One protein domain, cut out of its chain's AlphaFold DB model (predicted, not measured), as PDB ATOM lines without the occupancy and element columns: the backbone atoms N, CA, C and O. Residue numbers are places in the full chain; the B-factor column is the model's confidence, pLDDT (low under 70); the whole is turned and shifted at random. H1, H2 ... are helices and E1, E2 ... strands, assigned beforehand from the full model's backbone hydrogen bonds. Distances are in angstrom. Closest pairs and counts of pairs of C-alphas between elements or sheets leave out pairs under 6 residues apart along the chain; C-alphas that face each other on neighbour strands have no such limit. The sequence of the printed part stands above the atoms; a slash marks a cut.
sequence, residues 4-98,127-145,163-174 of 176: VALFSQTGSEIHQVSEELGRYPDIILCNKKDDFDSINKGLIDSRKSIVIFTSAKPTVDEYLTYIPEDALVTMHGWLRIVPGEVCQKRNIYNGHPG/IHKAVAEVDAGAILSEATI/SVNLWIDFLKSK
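AT A GLANCE: This is residues 4 to 98, 127 to 145 and 163 to 174 of the 176 residues of the protein "Formyl_trans_N domain-containing protein" of archaeon (UniProt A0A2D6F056). A strongly twisted sheet of seven strands forms a wall between two groups of helices. On one side H2, H1 and H5 follow one another in a row, with H5 slantwise over the end of the sheet near E6; on the other side are H3 and H4, which touch each other. The printed part has 126 residues, with five named helices and seven named strands in the order E1 H1 E2 H2 E3 H3 E4 H4 E5 E6 E7 H5. The sheet's order is E3, E2, E1, E4, E5, E6, E7, mixed, and the class is mixed, helices and strands. The whole is compact, with a radius of gyration of the C-alphas of 13.6 A and spans of 34 by 33 by 25 A.

HOW THE PARTS SIT: E1, residues 4 to 7, H1, residues 12 to 21, and E2, residues 27 to 30, make a strand-helix-strand unit, two parallel neighbour strands with a helix between them in the chain, its crossover right-handed. N 29 and O 5 are 2.8 A apart. E2, H2, residues 41 to 44, and E3, residues 50 to 53, make another right-handed unit; N 28 and O 50 are 2.8 A apart. H1 and H2 touch, the closest C-alphas being those of His 15 and Leu 43, 5.2 A apart. E3, H3, residues 60 to 66, and E4, residues 72 to 75, make a split unit, with E2 and E1 between its strands in the sheet, also right-handed. E4 is parallel to E1, with N 4 and O 72 2.8 A apart. E4, H4, residues 84 to 89, and E5, residues 91 to 96, make a further right-handed unit, with N 73 and O 91 2.9 A apart. H3 and H4 touch at Val 60 and Val 86, their closest C-alphas, 6.4 A apart. E6, residues 127 to 129, is antiparallel to E5, with N 94 and O 128 2.9 A apart. E6 and E7, residues 139 to 145, form a hairpin; N 127 and O 141 are 2.9 A apart. H5, residues 163 to 174, is on the sheet at a height of 7.5 A, and touches H1 at a steep tilt of 48 degrees, the closest C-alphas being those of Val 17 and Val 164, 5.8 A apart. H1, H2 and H3 only graze the sheet. In H1, H3, H4 and H5 every O i to N i+4 pair is within hydrogen-bond range; H2 is too short for such a pair.

IN THESE COORDINATES: E1 begins at C-alpha 4, (189.627, 180.928, 157.937). H1 is 14.0 A long, E5 16.6 A, E7 17.1 A and H5 16.6 A. E7 ends at C-alpha 145, (165.549, 166.319, 159.649), and H5 ends at C-alpha 174, (188.191, 172.352, 166.986).

THE WHOLE: The C-alphas farthest apart, those of Asp 61 and Ile 145, are 39.1 A apart. Residues 99 to 126 are not printed, with 10.0 A between C-alphas 98 and 127, and residues 146 to 162 are not printed, with 11.1 A between C-alphas 145 and 163. Of the links that are printed whole, none is long. Mean pLDDT of the printed part is 95.7, and no printed residue is under 70.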
ATOM      1  N   VAL A   4     189.862 180.253 159.214       98.75
ATOM      2  CA  VAL A   4     189.627 180.928 157.937       98.75
ATOM      3  C   VAL A   4     188.275 180.496 157.380       98.75
ATOM      4  O   VAL A   4     188.043 179.301 157.204       98.75
ATOM      5  N   ALA A   5     187.395 181.445 157.068       98.56
ATOM      6  CA  ALA A   5     186.090 181.159 156.471       98.56
ATOM      7  C   ALA A   5     186.028 181.626 155.009       98.56
ATOM      8  O   ALA A   5     186.471 182.725 154.677       98.56
ATOM      9  N   LEU A   6     185.474 180.791 154.132       98.50
ATOM     10  CA  LEU A   6     185.310 181.044 152.697       98.50
ATOM     11  C   LEU A   6     183.819 181.136 152.366       98.50
ATOM     12  O   LEU A   6     183.058 180.245 152.746       98.50
ATOM     13  N   PHE A   7     183.398 182.145 151.601       97.50
ATOM     14  CA  PHE A   7     182.029 182.223 151.073       97.50
ATOM     15  C   PHE A   7     181.961 182.901 149.695       97.50
ATOM     16  O   PHE A   7     182.823 183.704 149.340       97.50
ATOM     17  N   SER A   8     180.923 182.576 148.917       95.69
ATOM     18  CA  SER A   8     180.653 183.201 147.605       95.69
ATOM     19  C   SER A   8     179.309 183.927 147.523       95.69
ATOM     20  O   SER A   8     178.985 184.507 146.487       95.69
ATOM     21  N   GLN A   9     178.504 183.850 148.581       92.25
ATOM     22  CA  GLN A   9     177.142 184.383 148.625       92.25
ATOM     23  C   GLN A   9     177.072 185.603 149.554       92.25
ATOM     24  O   GLN A   9     177.788 186.574 149.333       92.25
ATOM     25  N   THR A  10     176.228 185.565 150.585       94.56
ATOM     26  CA  THR A  10     176.008 186.693 151.501       94.56
ATOM     27  C   THR A  10     176.935 186.674 152.716       94.56
ATOM     28  O   THR A  10     177.157 187.707 153.334       94.56
ATOM     29  N   GLY A  11     177.454 185.503 153.103       95.94
ATOM     30  CA  GLY A  11     178.202 185.327 154.354       95.94
ATOM     31  C   GLY A  11     177.320 185.292 155.613       95.94
ATOM     32  O   GLY A  11     177.844 185.250 156.723       95.94
ATOM     33  N   SER A  12     175.987 185.273 155.471       96.50
ATOM     34  CA  SER A  12     175.063 185.285 156.617       96.50
ATOM     35  C   SER A  12     175.235 184.085 157.554       96.50
ATOM     36  O   SER A  12     175.156 184.263 158.764       96.50
ATOM     37  N   GLU A  13     175.517 182.890 157.022       98.12
ATOM     38  CA  GLU A  13     175.783 181.699 157.845       98.12
ATOM     39  C   GLU A  13     177.021 181.894 158.729       98.12
ATOM     40  O   GLU A  13     176.963 181.619 159.923       98.12
ATOM     41  N   ILE A  14     178.109 182.454 158.182       98.31
ATOM     42  CA  ILE A  14     179.327 182.742 158.955       98.31
ATOM     43  C   ILE A  14     179.012 183.731 160.074       98.31
ATOM     44  O   ILE A  14     179.429 183.510 161.207       98.31
ATOM     45  N   HIS A  15     178.282 184.811 159.776       98.00
ATOM     46  CA  HIS A  15     177.916 185.806 160.785       98.00
ATOM     47  C   HIS A  15     177.100 185.180 161.922       98.00
ATOM     48  O   HIS A  15     177.451 185.361 163.083       98.00
ATOM     49  N   GLN A  16     176.073 184.394 161.588       98.06
ATOM     50  CA  GLN A  16     175.231 183.734 162.583       98.06
ATOM     51  C   GLN A  16     176.030 182.742 163.440       98.06
ATOM     52  O   GLN A  16     176.003 182.836 164.665       98.06
ATOM     53  N   VAL A  17     176.806 181.852 162.808       98.44
ATOM     54  CA  VAL A  17     177.701 180.920 163.514       98.44
ATOM     55  C   VAL A  17     178.658 181.683 164.430       98.44
ATOM     56  O   VAL A  17     178.890 181.261 165.557       98.44
ATOM     57  N   SER A  18     179.194 182.818 163.977       97.88
ATOM     58  CA  SER A  18     180.164 183.600 164.750       97.88
ATOM     59  C   SER A  18     179.553 184.282 165.973       97.88
ATOM     60  O   SER A  18     180.185 184.326 167.030       97.88
ATOM     61  N   GLU A  19     178.334 184.813 165.848       97.31
ATOM     62  CA  GLU A  19     177.600 185.407 166.970       97.31
ATOM     63  C   GLU A  19     177.241 184.347 168.017       97.31
ATOM     64  O   GLU A  19     177.485 184.555 169.203       97.31
ATOM     65  N   GLU A  20     176.746 183.182 167.590       97.06
ATOM     66  CA  GLU A  20     176.374 182.090 168.500       97.06
ATOM     67  C   GLU A  20     177.595 181.408 169.146       97.06
ATOM     68  O   GLU A  20     177.545 180.993 170.306       97.06
ATOM     69  N   LEU A  21     178.716 181.317 168.425       96.25
ATOM     70  CA  LEU A  21     179.981 180.797 168.950       96.25
ATOM     71  C   LEU A  21     180.702 181.809 169.858       96.25
ATOM     72  O   LEU A  21     181.574 181.420 170.635       96.25
ATOM     73  N   GLY A  22     180.389 183.104 169.744       95.56
ATOM     74  CA  GLY A  22     181.135 184.183 170.399       95.56
ATOM     75  C   GLY A  22     182.552 184.377 169.842       95.56
ATOM     76  O   GLY A  22     183.400 184.990 170.491       95.56
ATOM     77  N   ARG A  23     182.832 183.855 168.642       95.00
ATOM     78  CA  ARG A  23     184.136 183.907 167.969       95.00
ATOM     79  C   ARG A  23     183.924 184.116 166.479       95.00
ATOM     80  O   ARG A  23     183.107 183.433 165.887       95.00
ATOM     81  N   TYR A  24     184.707 185.006 165.880       97.69
ATOM     82  CA  TYR A  24     184.717 185.244 164.435       97.69
ATOM     83  C   TYR A  24     185.926 184.562 163.777       97.69
ATOM     84  O   TYR A  24     186.903 184.259 164.477       97.69
ATOM     85  N   PRO A  25     185.896 184.324 162.452       98.19
ATOM     86  CA  PRO A  25     187.077 183.889 161.720       98.19
ATOM     87  C   PRO A  25     188.194 184.918 161.853       98.19
ATOM     88  O   PRO A  25     187.951 186.121 161.811       98.19
ATOM     89  N   ASP A  26     189.431 184.453 161.951       98.06
ATOM     90  CA  ASP A  26     190.604 185.323 161.907       98.06
ATOM     91  C   ASP A  26     190.742 185.966 160.509       98.06
ATOM     92  O   ASP A  26     191.076 187.146 160.377       98.06
ATOM     93  N   ILE A  27     190.434 185.195 159.458       98.31
ATOM     94  CA  ILE A  27     190.460 185.628 158.054       98.31
ATOM     95  C   ILE A  27     189.173 185.184 157.357       98.31
ATOM     96  O   ILE A  27     188.698 184.064 157.543       98.31
ATOM     97  N   ILE A  28     188.635 186.050 156.506       98.12
ATOM     98  CA  ILE A  28     187.495 185.762 155.642       98.12
ATOM     99  C   ILE A  28     187.927 185.943 154.191       98.12
ATOM    100  O   ILE A  28     188.365 187.026 153.806       98.12
ATOM    101  N   LEU A  29     187.776 184.896 153.381       97.69
ATOM    102  CA  LEU A  29     187.993 184.959 151.938       97.69
ATOM    103  C   LEU A  29     186.656 185.031 151.204       97.69
ATOM    104  O   LEU A  29     185.787 184.172 151.372       97.69
ATOM    105  N   CYS A  30     186.521 186.038 150.350       96.25
ATOM    106  CA  CYS A  30     185.346 186.255 149.520       96.25
ATOM    107  C   CYS A  30     185.769 186.390 148.055       96.25
ATOM    108  O   CYS A  30     186.620 187.211 147.727       96.25
ATOM    109  N   ASN A  31     185.160 185.627 147.148       94.81
ATOM    110  CA  ASN A  31     185.419 185.753 145.704       94.81
ATOM    111  C   ASN A  31     184.420 186.669 144.983       94.81
ATOM    112  O   ASN A  31     184.294 186.605 143.756       94.81
ATOM    113  N   LYS A  32     183.699 187.505 145.732       87.69
ATOM    114  CA  LYS A  32     182.699 188.438 145.219       87.69
ATOM    115  C   LYS A  32     183.247 189.864 145.285       87.69
ATOM    116  O   LYS A  32     183.229 190.486 146.339       87.69
ATOM    117  N   LYS A  33     183.792 190.345 144.164       75.62
ATOM    118  CA  LYS A  33     184.478 191.649 144.068       75.62
ATOM    119  C   LYS A  33     183.578 192.823 143.682       75.62
ATOM    120  O   LYS A  33     183.952 193.950 143.963       75.62
ATOM    121  N   ASP A  34     182.420 192.560 143.078       78.62
ATOM    122  CA  ASP A  34     181.625 193.604 142.410       78.62
ATOM    123  C   ASP A  34     180.221 193.795 143.007       78.62
ATOM    124  O   ASP A  34     179.423 194.573 142.497       78.62
ATOM    125  N   ASP A  35     179.895 193.078 144.081       82.88
ATOM    126  CA  ASP A  35     178.577 193.136 144.716       82.88
ATOM    127  C   ASP A  35     178.751 193.017 146.234       82.88
ATOM    128  O   ASP A  35     178.554 191.965 146.845       82.88
ATOM    129  N   PHE A  36     179.216 194.129 146.811       82.44
ATOM    130  CA  PHE A  36     179.428 194.301 148.248       82.44
ATOM    131  C   PHE A  36     178.115 194.498 149.012       82.44
ATOM    132  O   PHE A  36     178.030 194.117 150.175       82.44
ATOM    133  N   ASP A  37     177.089 195.065 148.370       86.25
ATOM    134  CA  ASP A  37     175.813 195.386 149.020       86.25
ATOM    135  C   ASP A  37     175.030 194.142 149.450       86.25
ATOM    136  O   ASP A  37     174.274 194.186 150.421       86.25
ATOM    137  N   SER A  38     175.234 193.016 148.766       89.50
ATOM    138  CA  SER A  38     174.654 191.724 149.148       89.50
ATOM    139  C   SER A  38     175.428 190.983 150.244       89.50
ATOM    140  O   SER A  38     174.957 189.950 150.731       89.50
ATOM    141  N   ILE A  39     176.612 191.468 150.631       93.38
ATOM    142  CA  ILE A  39     177.402 190.864 151.704       93.38
ATOM    143  C   ILE A  39     176.849 191.334 153.047       93.38
ATOM    144  O   ILE A  39     176.541 192.507 153.258       93.38
ATOM    145  N   ASN A  40     176.740 190.405 153.991       94.56
ATOM    146  CA  ASN A  40     176.300 190.699 155.339       94.56
ATOM    147  C   ASN A  40     177.273 191.683 156.015       94.56
ATOM    148  O   ASN A  40     178.403 191.331 156.355       94.56
ATOM    149  N   LYS A  41     176.814 192.917 156.243       92.38
ATOM    150  CA  LYS A  41     177.606 193.992 156.867       92.38
ATOM    151  C   LYS A  41     178.039 193.657 158.293       92.38
ATOM    152  O   LYS A  41     179.144 194.005 158.693       92.38
ATOM    153  N   GLY A  42     177.225 192.898 159.031       91.88
ATOM    154  CA  GLY A  42     177.580 192.384 160.356       91.88
ATOM    155  C   GLY A  42     178.794 191.452 160.333       91.88
ATOM    156  O   GLY A  42     179.496 191.338 161.333       91.88
ATOM    157  N   LEU A  43     179.093 190.834 159.186       93.25
ATOM    158  CA  LEU A  43     180.307 190.051 158.999       93.25
ATOM    159  C   LEU A  43     181.517 190.952 158.713       93.25
ATOM    160  O   LEU A  43     182.502 190.914 159.453       93.25
ATOM    161  N   ILE A  44     181.438 191.759 157.651       89.62
ATOM    162  CA  ILE A  44     182.601 192.475 157.099       89.62
ATOM    163  C   ILE A  44     182.952 193.771 157.842       89.62
ATOM    164  O   ILE A  44     184.132 194.097 157.955       89.62
ATOM    165  N   ASP A  45     181.972 194.468 158.419       87.25
ATOM    166  CA  ASP A  45     182.196 195.746 159.113       87.25
ATOM    167  C   ASP A  45     182.486 195.557 160.609       87.25
ATOM    168  O   ASP A  45     182.819 196.510 161.316       87.25
ATOM    169  N   SER A  46     182.415 194.315 161.104       83.56
ATOM    170  CA  SER A  46     182.633 193.978 162.516       83.56
ATOM    171  C   SER A  46     184.030 194.339 163.031       83.56
ATOM    172  O   SER A  46     184.223 194.446 164.242       83.56
ATOM    173  N   ARG A  47     185.020 194.488 162.133       84.75
ATOM    174  CA  ARG A  47     186.465 194.589 162.433       84.75
ATOM    175  C   ARG A  47     187.019 193.421 163.262       84.75
ATOM    176  O   ARG A  47     188.130 193.514 163.777       84.75
ATOM    177  N   LYS A  48     186.266 192.322 163.382       92.69
ATOM    178  CA  LYS A  48     186.677 191.104 164.096       92.69
ATOM    179  C   LYS A  48     187.495 190.153 163.211       92.69
ATOM    180  O   LYS A  48     188.157 189.268 163.741       92.69
ATOM    181  N   SER A  49     187.466 190.355 161.892       96.31
ATOM    182  CA  SER A  49     188.109 189.500 160.888       96.31
ATOM    183  C   SER A  49     188.874 190.327 159.858       96.31
ATOM    184  O   SER A  49     188.453 191.428 159.499       96.31
ATOM    185  N   ILE A  50     189.961 189.771 159.319       96.81
ATOM    186  CA  ILE A  50     190.617 190.309 158.120       96.81
ATOM    187  C   ILE A  50     189.844 189.811 156.898       96.81
ATOM    188  O   ILE A  50     189.798 188.608 156.647       96.81
ATOM    189  N   VAL A  51     189.243 190.718 156.127       95.38
ATOM    190  CA  VAL A  51     188.480 190.367 154.919       95.38
ATOM    191  C   VAL A  51     189.364 190.526 153.686       95.38
ATOM    192  O   VAL A  51     189.929 191.593 153.452       95.38
ATOM    193  N   ILE A  52     189.477 189.466 152.885       95.88
ATOM    194  CA  ILE A  52     190.278 189.434 151.660       95.88
ATOM    195  C   ILE A  52     189.377 189.066 150.483       95.88
ATOM    196  O   ILE A  52     188.716 188.025 150.477       95.88
ATOM    197  N   PHE A  53     189.397 189.915 149.456       95.19
ATOM    198  CA  PHE A  53     188.670 189.684 148.214       95.19
ATOM    199  C   PHE A  53     189.571 189.024 147.168       95.19
ATOM    200  O   PHE A  53     190.436 189.666 146.567       95.19
ATOM    201  N   THR A  54     189.354 187.736 146.926       95.81
ATOM    202  CA  THR A  54     190.084 186.953 145.922       95.81
ATOM    203  C   THR A  54     189.553 187.228 144.517       95.81
ATOM    204  O   THR A  54     188.509 187.857 144.331       95.81
ATOM    205  N   SER A  55     190.235 186.755 143.476       95.06
ATOM    206  CA  SER A  55     189.638 186.668 142.140       95.06
ATOM    207  C   SER A  55     188.350 185.824 142.152       95.06
ATOM    208  O   SER A  55     188.117 185.015 143.052       95.06
ATOM    209  N   ALA A  56     187.490 185.996 141.141       93.56
ATOM    210  CA  ALA A  56     186.232 185.249 141.043       93.56
ATOM    211  C   ALA A  56     186.448 183.722 140.986       93.56
ATOM    212  O   ALA A  56     185.563 182.955 141.383       93.56
ATOM    213  N   LYS A  57     187.614 183.287 140.491       94.81
ATOM    214  CA  LYS A  57     188.078 181.896 140.418       94.81
ATOM    215  C   LYS A  57     189.490 181.826 141.017       94.81
ATOM    216  O   LYS A  57     190.448 181.907 140.247       94.81
ATOM    217  N   PRO A  58     189.619 181.712 142.350       96.62
ATOM    218  CA  PRO A  58     190.917 181.840 143.000       96.62
ATOM    219  C   PRO A  58     191.931 180.824 142.494       96.62
ATOM    220  O   PRO A  58     191.610 179.642 142.334       96.62
ATOM    221  N   THR A  59     193.147 181.291 142.232       97.38
ATOM    222  CA  THR A  59     194.258 180.417 141.850       97.38
ATOM    223  C   THR A  59     194.791 179.654 143.062       97.38
ATOM    224  O   THR A  59     194.516 180.006 144.212       97.38
ATOM    225  N   VAL A  60     195.591 178.609 142.816       98.00
ATOM    226  CA  VAL A  60     196.335 177.911 143.879       98.00
ATOM    227  C   VAL A  60     197.154 178.911 144.699       98.00
ATOM    228  O   VAL A  60     197.076 178.891 145.924       98.00
ATOM    229  N   ASP A  61     197.855 179.832 144.036       98.25
ATOM    230  CA  ASP A  61     198.681 180.839 144.703       98.25
ATOM    231  C   ASP A  61     197.861 181.768 145.601       98.25
ATOM    232  O   ASP A  61     198.281 182.043 146.723       98.25
ATOM    233  N   GLU A  62     196.675 182.213 145.165       97.75
ATOM    234  CA  GLU A  62     195.791 183.026 146.010       97.75
ATOM    235  C   GLU A  62     195.395 182.265 147.283       97.75
ATOM    236  O   GLU A  62     195.511 182.800 148.387       97.75
ATOM    237  N   TYR A  63     194.996 180.995 147.162       98.25
ATOM    238  CA  TYR A  63     194.676 180.180 148.335       98.25
ATOM    239  C   TYR A  63     195.879 180.001 149.261       98.25
ATOM    240  O   TYR A  63     195.762 180.213 150.465       98.25
ATOM    241  N   LEU A  64     197.033 179.603 148.724       97.88
ATOM    242  CA  LEU A  64     198.209 179.306 149.540       97.88
ATOM    243  C   LEU A  64     198.804 180.562 150.188       97.88
ATOM    244  O   LEU A  64     199.354 180.454 151.282       97.88
ATOM    245  N   THR A  65     198.644 181.729 149.554       98.12
ATOM    246  CA  THR A  65     199.061 183.032 150.092       98.12
ATOM    247  C   THR A  65     198.177 183.471 151.253       98.12
ATOM    248  O   THR A  65     198.681 183.936 152.274       98.12
ATOM    249  N   TYR A  66     196.853 183.350 151.110       97.81
ATOM    250  CA  TYR A  66     195.914 183.908 152.087       97.81
ATOM    251  C   TYR A  66     195.512 182.935 153.197       97.81
ATOM    252  O   TYR A  66     195.024 183.373 154.238       97.81
ATOM    253  N   ILE A  67     195.716 181.631 153.002       98.31
ATOM    254  CA  ILE A  67     195.396 180.600 153.989       98.31
ATOM    255  C   ILE A  67     196.690 180.126 154.668       98.31
ATOM    256  O   ILE A  67     197.493 179.445 154.015       98.31
ATOM    257  N   PRO A  68     196.880 180.404 155.974       97.81
ATOM    258  CA  PRO A  68     197.987 179.849 156.751       97.81
ATOM    259  C   PRO A  68     197.972 178.315 156.755       97.81
ATOM    260  O   PRO A  68     196.907 177.700 156.723       97.81
ATOM    261  N   GLU A  69     199.145 177.687 156.811       96.19
ATOM    262  CA  GLU A  69     199.269 176.223 156.713       96.19
ATOM    263  C   GLU A  69     198.563 175.477 157.855       96.19
ATOM    264  O   GLU A  69     197.973 174.422 157.634       96.19
ATOM    265  N   ASP A  70     198.575 176.053 159.057       95.81
ATOM    266  CA  ASP A  70     198.019 175.497 160.293       95.81
ATOM    267  C   ASP A  70     196.563 175.926 160.566       95.81
ATOM    268  O   ASP A  70     196.016 175.659 161.642       95.81
ATOM    269  N   ALA A  71     195.923 176.609 159.614       98.19
ATOM    270  CA  ALA A  71     194.564 177.099 159.779       98.19
ATOM    271  C   ALA A  71     193.506 176.000 159.606       98.19
ATOM    272  O   ALA A  71     193.588 175.154 158.713       98.19
ATOM    273  N   LEU A  72     192.446 176.084 160.412       98.62
ATOM    274  CA  LEU A  72     191.174 175.427 160.140       98.62
ATOM    275  C   LEU A  72     190.414 176.250 159.103       98.62
ATOM    276  O   LEU A  72     190.116 177.418 159.346       98.62
ATOM    277  N   VAL A  73     190.076 175.646 157.969       98.75
ATOM    278  CA  VAL A  73     189.378 176.333 156.882       98.75
ATOM    279  C   VAL A  73     187.965 175.779 156.741       98.75
ATOM    280  O   VAL A  73     187.793 174.566 156.610       98.75
ATOM    281  N   THR A  74     186.960 176.653 156.731       98.75
ATOM    282  CA  THR A  74     185.550 176.279 156.555       98.75
ATOM    283  C   THR A  74     184.941 176.956 155.334       98.75
ATOM    284  O   THR A  74     185.145 178.145 155.092       98.75
ATOM    285  N   MET A  75     184.193 176.194 154.538       98.62
ATOM    286  CA  MET A  75     183.479 176.693 153.364       98.62
ATOM    287  C   MET A  75     181.986 176.806 153.661       98.62
ATOM    288  O   MET A  75     181.326 175.805 153.919       98.62
ATOM    289  N   HIS A  76     181.468 178.031 153.581       97.94
ATOM    290  CA  HIS A  76     180.079 178.392 153.855       97.94
ATOM    291  C   HIS A  76     179.432 178.905 152.564       97.94
ATOM    292  O   HIS A  76     179.449 180.101 152.257       97.94
ATOM    293  N   GLY A  77     178.934 177.983 151.737       95.38
ATOM    294  CA  GLY A  77     178.409 178.329 150.413       95.38
ATOM    295  C   GLY A  77     179.496 178.848 149.463       95.38
ATOM    296  O   GLY A  77     179.301 179.852 148.772       95.38
ATOM    297  N   TRP A  78     180.658 178.188 149.456       96.56
ATOM    298  CA  TRP A  78     181.743 178.458 148.515       96.56
ATOM    299  C   TRP A  78     181.429 177.834 147.149       96.56
ATOM    300  O   TRP A  78     181.442 176.619 146.982       96.56
ATOM    301  N   LEU A  79     181.140 178.662 146.144       93.94
ATOM    302  CA  LEU A  79     180.639 178.219 144.833       93.94
ATOM    303  C   LEU A  79     181.768 177.940 143.823       93.94
ATOM    304  O   LEU A  79     181.619 178.157 142.613       93.94
ATOM    305  N   ARG A  80     182.933 177.501 144.317       93.94
ATOM    306  CA  ARG A  80     184.102 177.133 143.507       93.94
ATOM    307  C   ARG A  80     184.693 175.820 143.996       93.94
ATOM    308  O   ARG A  80     184.787 175.579 145.192       93.94
ATOM    309  N   ILE A  81     185.150 175.002 143.054       92.50
ATOM    310  CA  ILE A  81     185.934 173.809 143.373       92.50
ATOM    311  C   ILE A  81     187.315 174.280 143.824       92.50
ATOM    312  O   ILE A  81     188.007 174.972 143.075       92.50
ATOM    313  N   VAL A  82     187.701 173.928 145.047       96.00
ATOM    314  CA  VAL A  82     189.054 174.185 145.544       96.00
ATOM    315  C   VAL A  82     190.014 173.217 144.842       96.00
ATOM    316  O   VAL A  82     189.733 172.017 144.806       96.00
ATOM    317  N   PRO A  83     191.137 173.690 144.271       96.69
ATOM    318  CA  PRO A  83     192.096 172.808 143.618       96.69
ATOM    319  C   PRO A  83     192.588 171.700 144.556       96.69
ATOM    320  O   PRO A  83     192.887 171.956 145.723       96.69
ATOM    321  N   GLY A  84     192.735 170.478 144.037       96.31
ATOM    322  CA  GLY A  84     193.153 169.318 144.834       96.31
ATOM    323  C   GLY A  84     194.474 169.525 145.580       96.31
ATOM    324  O   GLY A  84     194.601 169.105 146.727       96.31
ATOM    325  N   GLU A  85     195.419 170.248 144.976       97.19
ATOM    326  CA  GLU A  85     196.682 170.636 145.614       97.19
ATOM    327  C   GLU A  85     196.465 171.461 146.892       97.19
ATOM    328  O   GLU A  85     197.117 171.233 147.910       97.19
ATOM    329  N   VAL A  86     195.512 172.395 146.872       98.00
ATOM    330  CA  VAL A  86     195.171 173.213 148.041       98.00
ATOM    331  C   VAL A  86     194.492 172.345 149.101       98.00
ATOM    332  O   VAL A  86     194.862 172.427 150.271       98.00
ATOM    333  N   CYS A  87     193.565 171.462 148.709       97.06
ATOM    334  CA  CYS A  87     192.911 170.520 149.628       97.06
ATOM    335  C   CYS A  87     193.909 169.584 150.334       97.06
ATOM    336  O   CYS A  87     193.696 169.226 151.489       97.06
ATOM    337  N   GLN A  88     195.002 169.203 149.665       96.06
ATOM    338  CA  GLN A  88     196.074 168.389 150.253       96.06
ATOM    339  C   GLN A  88     196.950 169.186 151.227       96.06
ATOM    340  O   GLN A  88     197.402 168.645 152.233       96.06
ATOM    341  N   LYS A  89     197.193 170.469 150.935       97.50
ATOM    342  CA  LYS A  89     198.089 171.340 151.712       97.50
ATOM    343  C   LYS A  89     197.400 172.111 152.840       97.50
ATOM    344  O   LYS A  89     198.094 172.762 153.621       97.50
ATOM    345  N   ARG A  90     196.064 172.133 152.899       97.62
ATOM    346  CA  ARG A  90     195.285 172.942 153.853       97.62
ATOM    347  C   ARG A  90     194.188 172.135 154.531       97.62
ATOM    348  O   ARG A  90     193.566 171.246 153.947       97.62
ATOM    349  N   ASN A  91     193.890 172.482 155.781       97.31
ATOM    350  CA  ASN A  91     192.871 171.783 156.548       97.31
ATOM    351  C   ASN A  91     191.447 172.303 156.247       97.31
ATOM    352  O   ASN A  91     190.854 173.000 157.062       97.31
ATOM    353  N   ILE A  92     190.909 171.955 155.070       98.50
ATOM    354  CA  ILE A  92     189.621 172.465 154.567       98.50
ATOM    355  C   ILE A  92     188.447 171.517 154.830       98.50
ATOM    356  O   ILE A  92     188.559 170.311 154.592       98.50
ATOM    357  N   TYR A  93     187.327 172.089 155.274       98.62
ATOM    358  CA  TYR A  93     186.037 171.435 155.482       98.62
ATOM    359  C   TYR A  93     184.914 172.212 154.796       98.62
ATOM    360  O   TYR A  93     184.943 173.442 154.735       98.62
ATOM    361  N   ASN A  94     183.921 171.489 154.292       98.50
ATOM    362  CA  ASN A  94     182.753 172.039 153.618       98.50
ATOM    363  C   ASN A  94     181.479 171.664 154.364       98.50
ATOM    364  O   ASN A  94     181.323 170.507 154.752       98.50
ATOM    365  N   GLY A  95     180.582 172.633 154.506       98.31
ATOM    366  CA  GLY A  95     179.215 172.421 154.957       98.31
ATOM    367  C   GLY A  95     178.334 172.284 153.726       98.31
ATOM    368  O   GLY A  95     178.248 173.208 152.917       98.31
ATOM    369  N   HIS A  96     177.707 171.125 153.569       98.12
ATOM    370  CA  HIS A  96     176.854 170.823 152.428       98.12
ATOM    371  C   HIS A  96     175.412 170.607 152.891       98.12
ATOM    372  O   HIS A  96     175.164 169.678 153.664       98.12
ATOM    373  N   PRO A  97     174.438 171.417 152.437       97.31
ATOM    374  CA  PRO A  97     173.047 171.308 152.863       97.31
ATOM    375  C   PRO A  97     172.281 170.250 152.051       97.31
ATOM    376  O   PRO A  97     171.239 170.524 151.457       97.31
ATOM    377  N   GLY A  98     172.840 169.045 151.987       97.81
ATOM    378  CA  GLY A  98     172.210 167.858 151.426       97.81
ATOM    379  C   GLY A  98     172.669 166.616 152.182       97.81
ATOM    380  O   GLY A  98     173.855 166.470 152.478       97.81
ATOM    381  N   ILE A 127     178.932 168.042 157.335       98.75
ATOM    382  CA  ILE A 127     180.270 168.631 157.264       98.75
ATOM    383  C   ILE A 127     181.230 167.538 156.832       98.75
ATOM    384  O   ILE A 127     181.332 166.489 157.471       98.75
ATOM    385  N   HIS A 128     181.967 167.795 155.759       98.50
ATOM    386  CA  HIS A 128     182.912 166.837 155.206       98.50
ATOM    387  C   HIS A 128     184.254 167.484 154.883       98.50
ATOM    388  O   HIS A 128     184.376 168.698 154.706       98.50
ATOM    389  N   LYS A 129     185.297 166.659 154.802       98.12
ATOM    390  CA  LYS A 129     186.622 167.090 154.361       98.12
ATOM    391  C   LYS A 129     186.552 167.503 152.890       98.12
ATOM    392  O   LYS A 129     185.967 166.784 152.081       98.12
ATOM    393  N   ALA A 130     187.146 168.632 152.514       97.19
ATOM    394  CA  ALA A 130     187.252 168.981 151.099       97.19
ATOM    395  C   ALA A 130     188.355 168.145 150.430       97.19
ATOM    396  O   ALA A 130     189.464 168.029 150.954       97.19
ATOM    397  N   VAL A 131     188.042 167.575 149.271       95.88
ATOM    398  CA  VAL A 131     188.973 166.848 148.395       95.88
ATOM    399  C   VAL A 131     188.802 167.363 146.963       95.88
ATOM    400  O   VAL A 131     188.006 168.269 146.727       95.88
ATOM    401  N   ALA A 132     189.575 166.840 146.008       91.69
ATOM    402  CA  ALA A 132     189.486 167.276 144.611       91.69
ATOM    403  C   ALA A 132     188.118 166.963 143.974       91.69
ATOM    404  O   ALA A 132     187.645 167.706 143.118       91.69
ATOM    405  N   GLU A 133     187.491 165.863 144.392       93.75
ATOM    406  CA  GLU A 133     186.148 165.480 143.968       93.75
ATOM    407  C   GLU A 133     185.082 166.172 144.835       93.75
ATOM    408  O   GLU A 133     185.182 166.227 146.064       93.75
ATOM    409  N   VAL A 134     184.055 166.711 144.176       92.56
ATOM    410  CA  VAL A 134     182.964 167.458 144.814       92.56
ATOM    411  C   VAL A 134     182.198 166.554 145.779       92.56
ATOM    412  O   VAL A 134     181.755 165.471 145.401       92.56
ATOM    413  N   ASP A 135     182.036 167.018 147.020       93.69
ATOM    414  CA  ASP A 135     181.239 166.361 148.065       93.69
ATOM    415  C   ASP A 135     181.574 164.871 148.266       93.69
ATOM    416  O   ASP A 135     180.705 164.034 148.510       93.69
ATOM    417  N   ALA A 136     182.851 164.513 148.109       95.00
ATOM    418  CA  ALA A 136     183.321 163.125 148.160       95.00
ATOM    419  C   ALA A 136     184.314 162.841 149.294       95.00
ATOM    420  O   ALA A 136     184.744 161.702 149.471       95.00
ATOM    421  N   GLY A 137     184.710 163.861 150.055       96.88
ATOM    422  CA  GLY A 137     185.610 163.652 151.182       96.88
ATOM    423  C   GLY A 137     184.910 163.007 152.375       96.88
ATOM    424  O   GLY A 137     183.685 162.929 152.438       96.88
ATOM    425  N   ALA A 138     185.714 162.554 153.338       97.88
ATOM    426  CA  ALA A 138     185.212 161.917 154.550       97.88
ATOM    427  C   ALA A 138     184.190 162.813 155.268       97.88
ATOM    428  O   ALA A 138     184.434 164.011 155.411       97.88
ATOM    429  N   ILE A 139     183.083 162.225 155.724       98.44
ATOM    430  CA  ILE A 139     182.061 162.890 156.541       98.44
ATOM    431  C   ILE A 139     182.562 162.974 157.987       98.44
ATOM    432  O   ILE A 139     183.100 162.002 158.514       98.44
ATOM    433  N   LEU A 140     182.417 164.141 158.618       98.19
ATOM    434  CA  LEU A 140     182.827 164.387 160.006       98.19
ATOM    435  C   LEU A 140     181.624 164.538 160.927       98.19
ATOM    436  O   LEU A 140     181.687 164.147 162.089       98.19
ATOM    437  N   SER A 141     180.551 165.124 160.414       97.75
ATOM    438  CA  SER A 141     179.286 165.246 161.118       97.75
ATOM    439  C   SER A 141     178.148 165.335 160.113       97.75
ATOM    440  O   SER A 141     178.325 165.766 158.972       97.75
ATOM    441  N   GLU A 142     176.974 164.906 160.549       98.44
ATOM    442  CA  GLU A 142     175.745 164.970 159.776       98.44
ATOM    443  C   GLU A 142     174.565 165.236 160.703       98.44
ATOM    444  O   GLU A 142     174.602 164.916 161.893       98.44
ATOM    445  N   ALA A 143     173.511 165.809 160.142       98.50
ATOM    446  CA  ALA A 143     172.232 165.947 160.807       98.50
ATOM    447  C   ALA A 143     171.112 165.702 159.796       98.50
ATOM    448  O   ALA A 143     171.133 166.243 158.690       98.50
ATOM    449  N   THR A 144     170.135 164.890 160.199       98.50
ATOM    450  CA  THR A 144     168.946 164.543 159.411       98.50
ATOM    451  C   THR A 144     167.715 165.190 160.034       98.50
ATOM    452  O   THR A 144     167.590 165.225 161.259       98.50
ATOM    453  N   ILE A 145     166.796 165.686 159.208       98.38
ATOM    454  CA  ILE A 145     165.549 166.319 159.649       98.38
ATOM    455  C   ILE A 145     164.401 165.964 158.688       98.38
ATOM    456  O   ILE A 145     164.645 165.862 157.480       98.38
ATOM    457  N   SER A 163     172.369 173.442 159.388       98.44
ATOM    458  CA  SER A 163     173.737 173.771 158.969       98.44
ATOM    459  C   SER A 163     174.474 174.622 160.009       98.44
ATOM    460  O   SER A 163     175.591 174.286 160.403       98.44
ATOM    461  N   VAL A 164     173.831 175.679 160.526       98.62
ATOM    462  CA  VAL A 164     174.400 176.548 161.571       98.62
ATOM    463  C   VAL A 164     174.752 175.753 162.830       98.62
ATOM    464  O   VAL A 164     175.885 175.838 163.301       98.62
ATOM    465  N   ASN A 165     173.826 174.935 163.339       98.38
ATOM    466  CA  ASN A 165     174.073 174.114 164.529       98.38
ATOM    467  C   ASN A 165     175.231 173.132 164.313       98.38
ATOM    468  O   ASN A 165     176.117 173.012 165.160       98.38
ATOM    469  N   LEU A 166     175.265 172.483 163.146       98.31
ATOM    470  CA  LEU A 166     176.312 171.528 162.798       98.31
ATOM    471  C   LEU A 166     177.692 172.201 162.757       98.31
ATOM    472  O   LEU A 166     178.677 171.639 163.245       98.31
ATOM    473  N   TRP A 167     177.764 173.426 162.224       98.69
ATOM    474  CA  TRP A 167     178.981 174.233 162.241       98.69
ATOM    475  C   TRP A 167     179.401 174.643 163.644       98.69
ATOM    476  O   TRP A 167     180.590 174.566 163.951       98.69
ATOM    477  N   ILE A 168     178.463 175.061 164.494       98.38
ATOM    478  CA  ILE A 168     178.754 175.446 165.879       98.38
ATOM    479  C   ILE A 168     179.372 174.268 166.634       98.38
ATOM    480  O   ILE A 168     180.427 174.433 167.245       98.38
ATOM    481  N   ASP A 169     178.768 173.083 166.557       98.19
ATOM    482  CA  ASP A 169     179.276 171.889 167.239       98.19
ATOM    483  C   ASP A 169     180.654 171.480 166.706       98.19
ATOM    484  O   ASP A 169     181.589 171.231 167.478       98.19
ATOM    485  N   PHE A 170     180.821 171.493 165.380       98.44
ATOM    486  CA  PHE A 170     182.106 171.218 164.750       98.44
ATOM    487  C   PHE A 170     183.180 172.212 165.205       98.44
ATOM    488  O   PHE A 170     184.248 171.795 165.652       98.44
ATOM    489  N   LEU A 171     182.911 173.517 165.145       98.31
ATOM    490  CA  LEU A 171     183.874 174.561 165.495       98.31
ATOM    491  C   LEU A 171     184.204 174.569 166.987       98.31
ATOM    492  O   LEU A 171     185.380 174.704 167.324       98.31
ATOM    493  N   LYS A 172     183.223 174.347 167.874       97.00
ATOM    494  CA  LYS A 172     183.468 174.156 169.314       97.00
ATOM    495  C   LYS A 172     184.480 173.042 169.549       97.00
ATOM    496  O   LYS A 172     185.428 173.252 170.283       97.00
ATOM    497  N   SER A 173     184.349 171.909 168.856       96.19
ATOM    498  CA  SER A 173     185.279 170.777 169.008       96.19
ATOM    499  C   SER A 173     186.699 171.017 168.465       96.19
ATOM    500  O   SER A 173     187.593 170.204 168.707       96.19
ATOM    501  N   LYS A 174     186.911 172.071 167.663       95.00
ATOM    502  CA  LYS A 174     188.191 172.352 166.986       95.00
ATOM    503  C   LYS A 174     188.889 173.616 167.479       95.00
ATOM    504  O   LYS A 174     190.112 173.708 167.356       95.00
TER     505      LYS A 174